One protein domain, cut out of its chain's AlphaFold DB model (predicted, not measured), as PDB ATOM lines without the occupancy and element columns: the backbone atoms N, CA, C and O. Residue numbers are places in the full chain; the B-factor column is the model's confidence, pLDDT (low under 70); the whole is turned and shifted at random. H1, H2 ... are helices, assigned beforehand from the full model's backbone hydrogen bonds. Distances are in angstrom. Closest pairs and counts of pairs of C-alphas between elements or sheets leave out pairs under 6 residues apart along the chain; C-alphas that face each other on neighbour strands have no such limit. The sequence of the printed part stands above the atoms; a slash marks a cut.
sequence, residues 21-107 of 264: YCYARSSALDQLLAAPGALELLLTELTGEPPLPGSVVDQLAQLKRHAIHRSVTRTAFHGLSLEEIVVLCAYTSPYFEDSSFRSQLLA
ATOM      1  N   TYR A  21     211.672 142.104 268.175       91.06
ATOM      2  CA  TYR A  21     212.648 142.578 267.196       91.06
ATOM      3  C   TYR A  21     213.502 141.387 266.782       91.06
ATOM      4  O   TYR A  21     214.113 140.750 267.639       91.06
ATOM      5  N   CYS A  22     213.468 141.016 265.498       91.75
ATOM      6  CA  CYS A  22     214.062 139.764 265.008       91.75
ATOM      7  C   CYS A  22     213.691 138.550 265.895       91.75
ATOM      8  O   CYS A  22     214.559 137.832 266.378       91.75
ATOM      9  N   TYR A  23     212.397 138.350 266.166       92.69
ATOM     10  CA  TYR A  23     211.844 137.293 267.040       92.69
ATOM     11  C   TYR A  23     212.195 137.389 268.538       92.69
ATOM     12  O   TYR A  23     211.469 136.807 269.346       92.69
ATOM     13  N   ALA A  24     213.203 138.163 268.945       90.94
ATOM     14  CA  ALA A  24     213.533 138.387 270.352       90.94
ATOM     15  C   ALA A  24     212.513 139.319 271.023       90.94
ATOM     16  O   ALA A  24     212.099 140.323 270.441       90.94
ATOM     17  N   ARG A  25     212.104 139.010 272.260       88.88
ATOM     18  CA  ARG A  25     211.203 139.874 273.047       88.88
ATOM     19  C   ARG A  25     211.895 141.184 273.425       88.88
ATOM     20  O   ARG A  25     213.068 141.173 273.796       88.88
ATOM     21  N   SER A  26     211.142 142.285 273.477       87.25
ATOM     22  CA  SER A  26     211.651 143.568 273.997       87.25
ATOM     23  C   SER A  26     212.252 143.435 275.403       87.25
ATOM     24  O   SER A  26     213.277 144.035 275.695       87.25
ATOM     25  N   SER A  27     211.676 142.585 276.259       84.94
ATOM     26  CA  SER A  27     212.199 142.343 277.609       84.94
ATOM     27  C   SER A  27     213.578 141.678 277.627       84.94
ATOM     28  O   SER A  27     214.324 141.866 278.584       84.94
ATOM     29  N   ALA A  28     213.912 140.873 276.612       86.00
ATOM     30  CA  ALA A  28     215.237 140.268 276.493       86.00
ATOM     31  C   ALA A  28     216.271 141.325 276.083       86.00
ATOM     32  O   ALA A  28     217.379 141.341 276.611       86.00
ATOM     33  N   LEU A  29     215.881 142.254 275.205       87.31
ATOM     34  CA  LEU A  29     216.706 143.397 274.825       87.31
ATOM     35  C   LEU A  29     216.973 144.325 276.020       87.31
ATOM     36  O   LEU A  29     218.116 144.710 276.250       87.31
ATOM     37  N   ASP A  30     215.954 144.621 276.828       86.06
ATOM     38  CA  ASP A  30     216.128 145.417 278.051       86.06
ATOM     39  C   ASP A  30     217.120 144.758 279.024       86.06
ATOM     40  O   ASP A  30     217.965 145.435 279.609       86.06
ATOM     41  N   GLN A  31     217.049 143.431 279.177       85.62
ATOM     42  CA  GLN A  31     217.990 142.673 280.009       85.62
ATOM     43  C   GLN A  31     219.412 142.693 279.450       85.62
ATOM     44  O   GLN A  31     220.356 142.848 280.222       85.62
ATOM     45  N   LEU A  32     219.567 142.566 278.129       89.69
ATOM     46  CA  LEU A  32     220.860 142.676 277.456       89.69
ATOM     47  C   LEU A  32     221.507 144.032 277.745       89.69
ATOM     48  O   LEU A  32     222.663 144.091 278.139       89.69
ATOM     49  N   LEU A  33     220.756 145.118 277.590       88.44
ATOM     50  CA  LEU A  33     221.272 146.479 277.746       88.44
ATOM     51  C   LEU A  33     221.530 146.865 279.206       88.44
ATOM     52  O   LEU A  33     222.331 147.757 279.472       88.44
ATOM     53  N   ALA A  34     220.858 146.201 280.146       86.81
ATOM     54  CA  ALA A  34     221.120 146.339 281.573       86.81
ATOM     55  C   ALA A  34     222.323 145.503 282.047       86.81
ATOM     56  O   ALA A  34     222.772 145.681 283.182       86.81
ATOM     57  N   ALA A  35     222.830 144.579 281.224       87.75
ATOM     58  CA  ALA A  35     223.962 143.745 281.600       87.75
ATOM     59  C   ALA A  35     225.261 144.578 281.647       87.75
ATOM     60  O   ALA A  35     225.530 145.354 280.724       87.75
ATOM     61  N   PRO A  36     226.092 144.426 282.697       87.56
ATOM     62  CA  PRO A  36     227.366 145.135 282.793       87.56
ATOM     63  C   PRO A  36     228.258 144.859 281.578       87.56
ATOM     64  O   PRO A  36     228.426 143.704 281.190       87.56
ATOM     65  N   GLY A  37     228.839 145.904 280.986       88.31
ATOM     66  CA  GLY A  37     229.737 145.771 279.834       88.31
ATOM     67  C   GLY A  37     229.040 145.580 278.479       88.31
ATOM     68  O   GLY A  37     229.701 145.596 277.442       88.31
ATOM     69  N   ALA A  38     227.717 145.375 278.440       91.00
ATOM     70  CA  ALA A  38     227.026 145.037 277.196       91.00
ATOM     71  C   ALA A  38     227.032 146.184 276.178       91.00
ATOM     72  O   ALA A  38     227.163 145.935 274.980       91.00
ATOM     73  N   LEU A  39     226.916 147.434 276.633       91.50
ATOM     74  CA  LEU A  39     226.967 148.599 275.748       91.50
ATOM     75  C   LEU A  39     228.348 148.750 275.112       91.50
ATOM     76  O   LEU A  39     228.437 149.028 273.918       91.50
ATOM     77  N   GLU A  40     229.412 148.521 275.877       91.88
ATOM     78  CA  GLU A  40     230.784 148.563 275.386       91.88
ATOM     79  C   GLU A  40     231.037 147.494 274.323       91.88
ATOM     80  O   GLU A  40     231.615 147.786 273.273       91.88
ATOM     81  N   LEU A  41     230.565 146.272 274.567       92.62
ATOM     82  CA  LEU A  41     230.684 145.160 273.626       92.62
ATOM     83  C   LEU A  41     229.859 145.400 272.353       92.62
ATOM     84  O   LEU A  41     230.363 145.191 271.253       92.62
ATOM     85  N   LEU A  42     228.627 145.910 272.477       93.44
ATOM     86  CA  LEU A  42     227.787 146.278 271.328       93.44
ATOM     87  C   LEU A  42     228.418 147.396 270.494       93.44
ATOM     88  O   LEU A  42     228.389 147.341 269.265       93.44
ATOM     89  N   LEU A  43     228.979 148.412 271.153       93.56
ATOM     90  CA  LEU A  43     229.695 149.489 270.479       93.56
ATOM     91  C   LEU A  43     230.909 148.946 269.733       93.56
ATOM     92  O   LEU A  43     231.033 149.230 268.546       93.56
ATOM     93  N   THR A  44     231.724 148.121 270.394       92.69
ATOM     94  CA  THR A  44     232.898 147.475 269.789       92.69
ATOM     95  C   THR A  44     232.512 146.675 268.547       92.69
ATOM     96  O   THR A  44     233.155 146.802 267.511       92.69
ATOM     97  N   GLU A  45     231.426 145.905 268.613       91.12
ATOM     98  CA  GLU A  45     230.924 145.127 267.477       91.12
ATOM     99  C   GLU A  45     230.454 146.025 266.315       91.12
ATOM    100  O   GLU A  45     230.704 145.738 265.145       91.12
ATOM    101  N   LEU A  46     229.775 147.138 266.613       89.62
ATOM    102  CA  LEU A  46     229.206 148.027 265.592       89.62
ATOM    103  C   LEU A  46     230.231 148.939 264.915       89.62
ATOM    104  O   LEU A  46     230.066 149.286 263.733       89.62
ATOM    105  N   THR A  47     231.249 149.371 265.655       89.12
ATOM    106  CA  THR A  47     232.295 150.282 265.170       89.12
ATOM    107  C   THR A  47     233.534 149.533 264.690       89.12
ATOM    108  O   THR A  47     234.193 150.017 263.774       89.12
ATOM    109  N   GLY A  48     233.822 148.355 265.250       85.31
ATOM    110  CA  GLY A  48     235.102 147.658 265.103       85.31
ATOM    111  C   GLY A  48     236.224 148.244 265.970       85.31
ATOM    112  O   GLY A  48     237.373 147.836 265.835       85.31
ATOM    113  N   GLU A  49     235.907 149.201 266.846       85.94
ATOM    114  CA  GLU A  49     236.864 149.942 267.670       85.94
ATOM    115  C   GLU A  49     236.404 149.970 269.132       85.94
ATOM    116  O   GLU A  49     235.198 150.024 269.389       85.94
ATOM    117  N   PRO A  50     237.334 149.981 270.106       83.44
ATOM    118  CA  PRO A  50     236.961 150.100 271.507       83.44
ATOM    119  C   PRO A  50     236.173 151.401 271.743       83.44
ATOM    120  O   PRO A  50     236.533 152.452 271.200       83.44
ATOM    121  N   PRO A  51     235.098 151.362 272.548       83.88
ATOM    122  CA  PRO A  51     234.284 152.535 272.818       83.88
ATOM    123  C   PRO A  51     235.097 153.595 273.557       83.88
ATOM    124  O   PRO A  51     235.980 153.292 274.363       83.88
ATOM    125  N   LEU A  52     234.753 154.860 273.320       81.00
ATOM    126  CA  LEU A  52     235.307 155.949 274.109       81.00
ATOM    127  C   LEU A  52     234.831 155.805 275.565       81.00
ATOM    128  O   LEU A  52     233.656 155.497 275.792       81.00
ATOM    129  N   PRO A  53     235.705 156.040 276.558       80.25
ATOM    130  CA  PRO A  53     235.277 156.087 277.947       80.25
ATOM    131  C   PRO A  53     234.246 157.206 278.113       80.25
ATOM    132  O   PRO A  53     234.437 158.327 277.638       80.25
ATOM    133  N   GLY A  54     233.139 156.898 278.776       84.38
ATOM    134  CA  GLY A  54     232.018 157.818 278.911       84.38
ATOM    135  C   GLY A  54     230.968 157.285 279.869       84.38
ATOM    136  O   GLY A  54     231.067 156.158 280.356       84.38
ATOM    137  N   SER A  55     229.960 158.106 280.157       89.94
ATOM    138  CA  SER A  55     228.818 157.649 280.944       89.94
ATOM    139  C   SER A  55     227.965 156.653 280.145       89.94
ATOM    140  O   SER A  55     227.996 156.631 278.914       89.94
ATOM    141  N   VAL A  56     227.125 155.874 280.834       87.62
ATOM    142  CA  VAL A  56     226.133 154.980 280.199       87.62
ATOM    143  C   VAL A  56     225.245 155.739 279.202       87.62
ATOM    144  O   VAL A  56     224.885 155.214 278.149       87.62
ATOM    145  N   VAL A  57     224.910 156.997 279.506       88.62
ATOM    146  CA  VAL A  57     224.104 157.859 278.628       88.62
ATOM    147  C   VAL A  57     224.866 158.196 277.345       88.62
ATOM    148  O   VAL A  57     224.285 158.132 276.258       88.62
ATOM    149  N   ASP A  58     226.161 158.497 277.453       89.88
ATOM    150  CA  ASP A  58     227.015 158.805 276.302       89.88
ATOM    151  C   ASP A  58     227.204 157.579 275.408       89.88
ATOM    152  O   ASP A  58     227.055 157.676 274.187       89.88
ATOM    153  N   GLN A  59     227.453 156.414 276.012       90.50
ATOM    154  CA  GLN A  59     227.568 155.139 275.304       90.50
ATOM    155  C   GLN A  59     226.270 154.790 274.569       90.50
ATOM    156  O   GLN A  59     226.294 154.430 273.393       90.50
ATOM    157  N   LEU A  60     225.117 154.968 275.215       90.31
ATOM    158  CA  LEU A  60     223.815 154.750 274.591       90.31
ATOM    159  C   LEU A  60     223.570 155.714 273.418       90.31
ATOM    160  O   LEU A  60     223.080 155.309 272.362       90.31
ATOM    161  N   ALA A  61     223.914 156.993 273.579       90.50
ATOM    162  CA  ALA A  61     223.812 157.979 272.506       90.50
ATOM    163  C   ALA A  61     224.766 157.657 271.344       90.50
ATOM    164  O   ALA A  61     224.418 157.841 270.174       90.50
ATOM    165  N   GLN A  62     225.964 157.154 271.640       91.88
ATOM    166  CA  GLN A  62     226.912 156.675 270.641       91.88
ATOM    167  C   GLN A  62     226.359 155.454 269.893       91.88
ATOM    168  O   GLN A  62     226.340 155.460 268.661       91.88
ATOM    169  N   LEU A  63     225.818 154.469 270.613       92.25
ATOM    170  CA  LEU A  63     225.226 153.257 270.045       92.25
ATOM    171  C   LEU A  63     224.102 153.610 269.070       92.25
ATOM    172  O   LEU A  63     224.106 153.168 267.921       92.25
ATOM    173  N   LYS A  64     223.189 154.491 269.500       93.06
ATOM    174  CA  LYS A  64     222.097 155.017 268.670       93.06
ATOM    175  C   LYS A  64     222.610 155.658 267.386       93.06
ATOM    176  O   LYS A  64     222.123 155.333 266.307       93.06
ATOM    177  N   ARG A  65     223.609 156.542 267.483       92.88
ATOM    178  CA  ARG A  65     224.189 157.218 266.311       92.88
ATOM    179  C   ARG A  65     224.796 156.229 265.319       92.88
ATOM    180  O   ARG A  65     224.516 156.338 264.127       92.88
ATOM    181  N   HIS A  66     225.582 155.257 265.786       93.50
ATOM    182  CA  HIS A  66     226.194 154.267 264.896       93.50
ATOM    183  C   HIS A  66     225.160 153.337 264.266       93.50
ATOM    184  O   HIS A  66     225.225 153.098 263.064       93.50
ATOM    185  N   ALA A  67     224.174 152.865 265.026       93.31
ATOM    186  CA  ALA A  67     223.113 152.025 264.485       93.31
ATOM    187  C   ALA A  67     222.266 152.765 263.437       93.31
ATOM    188  O   ALA A  67     222.042 152.222 262.358       93.31
ATOM    189  N   ILE A  68     221.879 154.025 263.690       93.25
ATOM    190  CA  ILE A  68     221.189 154.866 262.695       93.25
ATOM    191  C   ILE A  68     222.057 155.028 261.447       93.25
ATOM    192  O   ILE A  68     221.577 154.872 260.328       93.25
ATOM    193  N   HIS A  69     223.351 155.308 261.613       93.38
ATOM    194  CA  HIS A  69     224.261 155.417 260.478       93.38
ATOM    195  C   HIS A  69     224.307 154.114 259.662       93.38
ATOM    196  O   HIS A  69     224.194 154.157 258.437       93.38
ATOM    197  N   ARG A  70     224.418 152.949 260.313       92.44
ATOM    198  CA  ARG A  70     224.417 151.632 259.652       92.44
ATOM    199  C   ARG A  70     223.083 151.325 258.963       92.44
ATOM    200  O   ARG A  70     223.109 150.749 257.876       92.44
ATOM    201  N   SER A  71     221.952 151.740 259.539       93.69
ATOM    202  CA  SER A  71     220.630 151.494 258.954       93.69
ATOM    203  C   SER A  71     220.367 152.324 257.698       93.69
ATOM    204  O   SER A  71     219.712 151.840 256.776       93.69
ATOM    205  N   VAL A  72     220.916 153.538 257.596       92.69
ATOM    206  CA  VAL A  72     220.712 154.407 256.418       92.69
ATOM    207  C   VAL A  72     221.806 154.274 255.357       92.69
ATOM    208  O   VAL A  72     221.589 154.631 254.200       92.69
ATOM    209  N   THR A  73     222.974 153.734 255.706       90.19
ATOM    210  CA  THR A  73     224.066 153.479 254.754       90.19
ATOM    211  C   THR A  73     223.963 152.091 254.123       90.19
ATOM    212  O   THR A  73     223.258 151.213 254.619       90.19
ATOM    213  N   ARG A  74     224.658 151.874 252.997       87.06
ATOM    214  CA  ARG A  74     224.706 150.576 252.299       87.06
ATOM    215  C   ARG A  74     225.582 149.578 253.062       87.06
ATOM    216  O   ARG A  74     226.704 149.290 252.659       87.06
ATOM    217  N   THR A  75     225.067 149.071 254.175       89.50
ATOM    218  CA  THR A  75     225.698 148.027 254.993       89.50
ATOM    219  C   THR A  75     224.792 146.800 255.090       89.50
ATOM    220  O   THR A  75     223.659 146.821 254.606       89.50
ATOM    221  N   ALA A  76     225.265 145.739 255.752       90.25
ATOM    222  CA  ALA A  76     224.451 144.555 256.027       90.25
ATOM    223  C   ALA A  76     223.176 144.868 256.833       90.25
ATOM    224  O   ALA A  76     222.213 144.115 256.750       90.25
ATOM    225  N   PHE A  77     223.156 145.981 257.573       93.00
ATOM    226  CA  PHE A  77     222.050 146.411 258.432       93.00
ATOM    227  C   PHE A  77     221.121 147.442 257.773       93.00
ATOM    228  O   PHE A  77     220.297 148.061 258.447       93.00
ATOM    229  N   HIS A  78     221.262 147.674 256.467       92.25
ATOM    230  CA  HIS A  78     220.488 148.694 255.774       92.25
ATOM    231  C   HIS A  78     218.972 148.454 255.886       92.25
ATOM    232  O   HIS A  78     218.465 147.423 255.437       92.25
ATOM    233  N   GLY A  79     218.255 149.449 256.409       91.12
ATOM    234  CA  GLY A  79     216.806 149.436 256.607       91.12
ATOM    235  C   GLY A  79     216.328 148.813 257.920       91.12
ATOM    236  O   GLY A  79     215.120 148.750 258.121       91.12
ATOM    237  N   LEU A  80     217.233 148.369 258.799       94.25
ATOM    238  CA  LEU A  80     216.860 147.793 260.094       94.25
ATOM    239  C   LEU A  80     216.630 148.852 261.173       94.25
ATOM    240  O   LEU A  80     217.227 149.934 261.144       94.25
ATOM    241  N   SER A  81     215.805 148.514 262.162       93.00
ATOM    242  CA  SER A  81     215.676 149.315 263.379       93.00
ATOM    243  C   SER A  81     216.928 149.204 264.260       93.00
ATOM    244  O   SER A  81     217.738 148.284 264.132       93.00
ATOM    245  N   LEU A  82     217.082 150.142 265.195       92.56
ATOM    246  CA  LEU A  82     218.141 150.098 266.206       92.56
ATOM    247  C   LEU A  82     218.099 148.787 267.006       92.56
ATOM    248  O   LEU A  82     219.131 148.165 267.230       92.56
ATOM    249  N   GLU A  83     216.910 148.381 267.438       92.38
ATOM    250  CA  GLU A  83     216.681 147.176 268.232       92.38
ATOM    251  C   GLU A  83     217.032 145.914 267.449       92.38
ATOM    252  O   GLU A  83     217.684 145.025 267.987       92.38
ATOM    253  N   GLU A  84     216.650 145.851 266.173       94.19
ATOM    254  CA  GLU A  84     217.011 144.744 265.283       94.19
ATOM    255  C   GLU A  84     218.526 144.656 265.099       94.19
ATOM    256  O   GLU A  84     219.097 143.572 265.195       94.19
ATOM    257  N   ILE A  85     219.196 145.797 264.912       94.50
ATOM    258  CA  ILE A  85     220.658 145.860 264.838       94.50
ATOM    259  C   ILE A  85     221.285 145.331 266.130       94.50
ATOM    260  O   ILE A  85     222.177 144.490 266.063       94.50
ATOM    261  N   VAL A  86     220.809 145.772 267.298       93.44
ATOM    262  CA  VAL A  86     221.336 145.315 268.592       93.44
ATOM    263  C   VAL A  86     221.125 143.812 268.779       93.44
ATOM    264  O   VAL A  86     222.068 143.116 269.158       93.44
ATOM    265  N   VAL A  87     219.925 143.299 268.490       93.56
ATOM    266  CA  VAL A  87     219.621 141.863 268.591       93.56
ATOM    267  C   VAL A  87     220.542 141.058 267.684       93.56
ATOM    268  O   VAL A  87     221.138 140.086 268.141       93.56
ATOM    269  N   LEU A  88     220.691 141.464 266.423       93.00
ATOM    270  CA  LEU A  88     221.523 140.749 265.460       93.00
ATOM    271  C   LEU A  88     223.004 140.804 265.837       93.00
ATOM    272  O   LEU A  88     223.646 139.759 265.836       93.00
ATOM    273  N   CYS A  89     223.524 141.969 266.237       92.50
ATOM    274  CA  CYS A  89     224.898 142.106 266.725       92.50
ATOM    275  C   CYS A  89     225.159 141.195 267.928       92.50
ATOM    276  O   CYS A  89     226.102 140.411 267.899       92.50
ATOM    277  N   ALA A  90     224.309 141.238 268.958       92.56
ATOM    278  CA  ALA A  90     224.477 140.391 270.137       92.56
ATOM    279  C   ALA A  90     224.316 138.895 269.818       92.56
ATOM    280  O   ALA A  90     225.007 138.053 270.386       92.56
ATOM    281  N   TYR A  91     223.424 138.547 268.892       91.50
ATOM    282  CA  TYR A  91     223.216 137.161 268.479       91.50
ATOM    283  C   TYR A  91     224.418 136.593 267.714       91.50
ATOM    284  O   TYR A  91     224.790 135.439 267.933       91.50
ATOM    285  N   THR A  92     225.030 137.375 266.819       90.25
ATOM    286  CA  THR A  92     226.141 136.897 265.983       90.25
ATOM    287  C   THR A  92     227.517 137.085 266.597       90.25
ATOM    288  O   THR A  92     228.445 136.387 266.196       90.25
ATOM    289  N   SER A  93     227.664 138.010 267.540       91.12
ATOM    290  CA  SER A  93     228.961 138.345 268.116       91.12
ATOM    291  C   SER A  93     229.427 137.298 269.137       91.12
ATOM    292  O   SER A  93     228.639 136.878 269.994       91.12
ATOM    293  N   PRO A  94     230.709 136.888 269.102       90.56
ATOM    294  CA  PRO A  94     231.273 135.974 270.095       90.56
ATOM    295  C   PRO A  94     231.303 136.588 271.503       90.56
ATOM    296  O   PRO A  94     231.257 135.859 272.488       90.56
ATOM    297  N   TYR A  95     231.295 137.921 271.627       89.62
ATOM    298  CA  TYR A  95     231.334 138.607 272.924       89.62
ATOM    299  C   TYR A  95     230.133 138.313 273.825       89.62
ATOM    300  O   TYR A  95     230.195 138.520 275.034       89.62
ATOM    301  N   PHE A  96     229.033 137.839 273.243       89.88
ATOM    302  CA  PHE A  96     227.792 137.576 273.958       89.88
ATOM    303  C   PHE A  96     227.512 136.084 274.147       89.88
ATOM    304  O   PHE A  96     226.421 135.760 274.612       89.88
ATOM    305  N   GLU A  97     228.444 135.185 273.809       86.94
ATOM    306  CA  GLU A  97     228.258 133.725 273.920       86.94
ATOM    307  C   GLU A  97     227.769 133.291 275.301       86.94
ATOM    308  O   GLU A  97     226.732 132.633 275.393       86.94
ATOM    309  N   ASP A  98     228.420 133.781 276.354       85.56
ATOM    310  CA  ASP A  98     228.090 133.454 277.746       85.56
ATOM    311  C   ASP A  98     227.085 134.430 278.383       85.56
ATOM    312  O   ASP A  98     226.837 134.406 279.591       85.56
ATOM    313  N   SER A  99     226.491 135.328 277.591       85.12
ATOM    314  CA  SER A  99     225.531 136.294 278.123       85.12
ATOM    315  C   SER A  99     224.212 135.617 278.507       85.12
ATOM    316  O   SER A  99     223.733 134.683 277.854       85.12
ATOM    317  N   SER A 100     223.560 136.141 279.548       83.50
ATOM    318  CA  SER A 100     222.212 135.711 279.937       83.50
ATOM    319  C   SER A 100     221.197 135.935 278.812       83.50
ATOM    320  O   SER A 100     220.309 135.109 278.622       83.50
ATOM    321  N   PHE A 101     221.369 137.003 278.026       84.69
ATOM    322  CA  PHE A 101     220.588 137.264 276.819       84.69
ATOM    323  C   PHE A 101     220.687 136.107 275.823       84.69
ATOM    324  O   PHE A 101     219.661 135.558 275.423       84.69
ATOM    325  N   ARG A 102     221.909 135.701 275.456       85.25
ATOM    326  CA  ARG A 102     222.132 134.614 274.499       85.25
ATOM    327  C   ARG A 102     221.650 133.281 275.052       85.25
ATOM    328  O   ARG A 102     220.967 132.561 274.338       85.25
ATOM    329  N   SER A 103     221.895 133.007 276.331       83.94
ATOM    330  CA  SER A 103     221.388 131.808 277.010       83.94
ATOM    331  C   SER A 103     219.859 131.721 276.988       83.94
ATOM    332  O   SER A 103     219.310 130.655 276.739       83.94
ATOM    333  N   GLN A 104     219.153 132.834 277.217       82.81
ATOM    334  CA  GLN A 104     217.687 132.872 277.160       82.81
ATOM    335  C   GLN A 104     217.155 132.769 275.730       82.81
ATOM    336  O   GLN A 104     216.179 132.067 275.485       82.81
ATOM    337  N   LEU A 105     217.783 133.470 274.785       83.75
ATOM    338  CA  LEU A 105     217.369 133.476 273.385       83.75
ATOM    339  C   LEU A 105     217.584 132.111 272.722       83.75
ATOM    340  O   LEU A 105     216.752 131.685 271.925       83.75
ATOM    341  N   LEU A 106     218.683 131.441 273.079       84.06
ATOM    342  CA  LEU A 106     219.058 130.091 272.652       84.06
ATOM    343  C   LEU A 106     218.495 128.991 273.558       84.06
ATOM    344  O   LEU A 106     218.853 127.830 273.381       84.06
ATOM    345  N   ALA A 107     217.638 129.319 274.529       83.56
ATOM    346  CA  ALA A 107     216.990 128.305 275.345       83.56
ATOM    347  C   ALA A 107     216.007 127.517 274.470       83.56
ATOM    348  O   ALA A 107     214.890 127.964 274.197       83.56
TER     349      ALA A 107
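Overview. This is residues 21 to 107 of the 264 residues of an uncharacterized protein of Myxococcales bacterium (UniProt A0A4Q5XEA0). Picture two side-by-side pairs of helices with a fifth helix crossing between them: the longest helix, H3, has H2 along it on one side of the domain, and H1 and the short H5 make the smaller pair on the other side. H4 lies near the middle, runs from H3 toward H5, and stands about perpendicular to the helices of both pairs. The printed part has 87 residues with five named helices, in the order H1, H2, H3, H4, H5, and no named strand; its class is all helix. It is compact, with a radius of gyration of the C-alphas of 12.1 A and spans of 33 by 29 by 21 A.

Along the chain. Find C-alpha 56 at (226.133, 154.980, 280.199); from there H3, residues 56 to 72, runs 24.4 A to C-alpha 72 at (220.712, 154.407, 256.418). Before it in the chain look for H2, residues 38 to 47, which is 14.1 A long. After it comes H4, residues 82 to 92, 15.4 A long. H1, residues 26 to 34, begins at C-alpha 26 at (211.651, 143.568, 273.997) and spans 12.4 A. H5, residues 100 to 105, is 8.4 A long and ends at C-alpha 105 at (217.369, 133.476, 273.385).

Arrangement. Start at H3, which touches H2; their closest C-alphas, those of Leu 63 and Leu 43, are 5.9 A apart. The two run the same way at a shallow tilt of 34.6 degrees, only just short of steep. With residues 64 to 71 alone, H3 also touches H4, about perpendicular at 87 degrees; the closest C-alphas are those of Ala 67 and Leu 82, 5.6 A apart. H4 is the hub and touches three helices. It touches H2 at 88 degrees, about perpendicular, closest at the C-alphas of Cys 89 and Glu 45, 6.8 A apart. It only just touches H1, with 3 pairs of C-alphas within 8 A, closest at Val 87 and Leu 29, 7.1 A. Farther out, H1 and H5 touch and run opposite ways at a shallow tilt of 20 degrees; the C-alphas of Leu 32 and Phe 101, their closest, are 5.5 A apart. H3 is apart from both H1 and H5. The packing of the helices is part aligned, part crossed. In H1, H2, H3, H4 and H5 every backbone O i to N i+4 pair is within hydrogen-bond range.

Size, cuts and confidence. Look for the two C-alphas farthest apart at Pro 53 and Ala 107, 33.4 A from each other. The printed part has no cut. The link from H1 to H2 is tight, the other three are short, and no link is long. The mean pLDDT of the printed part of this predicted model is 89.5, and no printed residue is under 70.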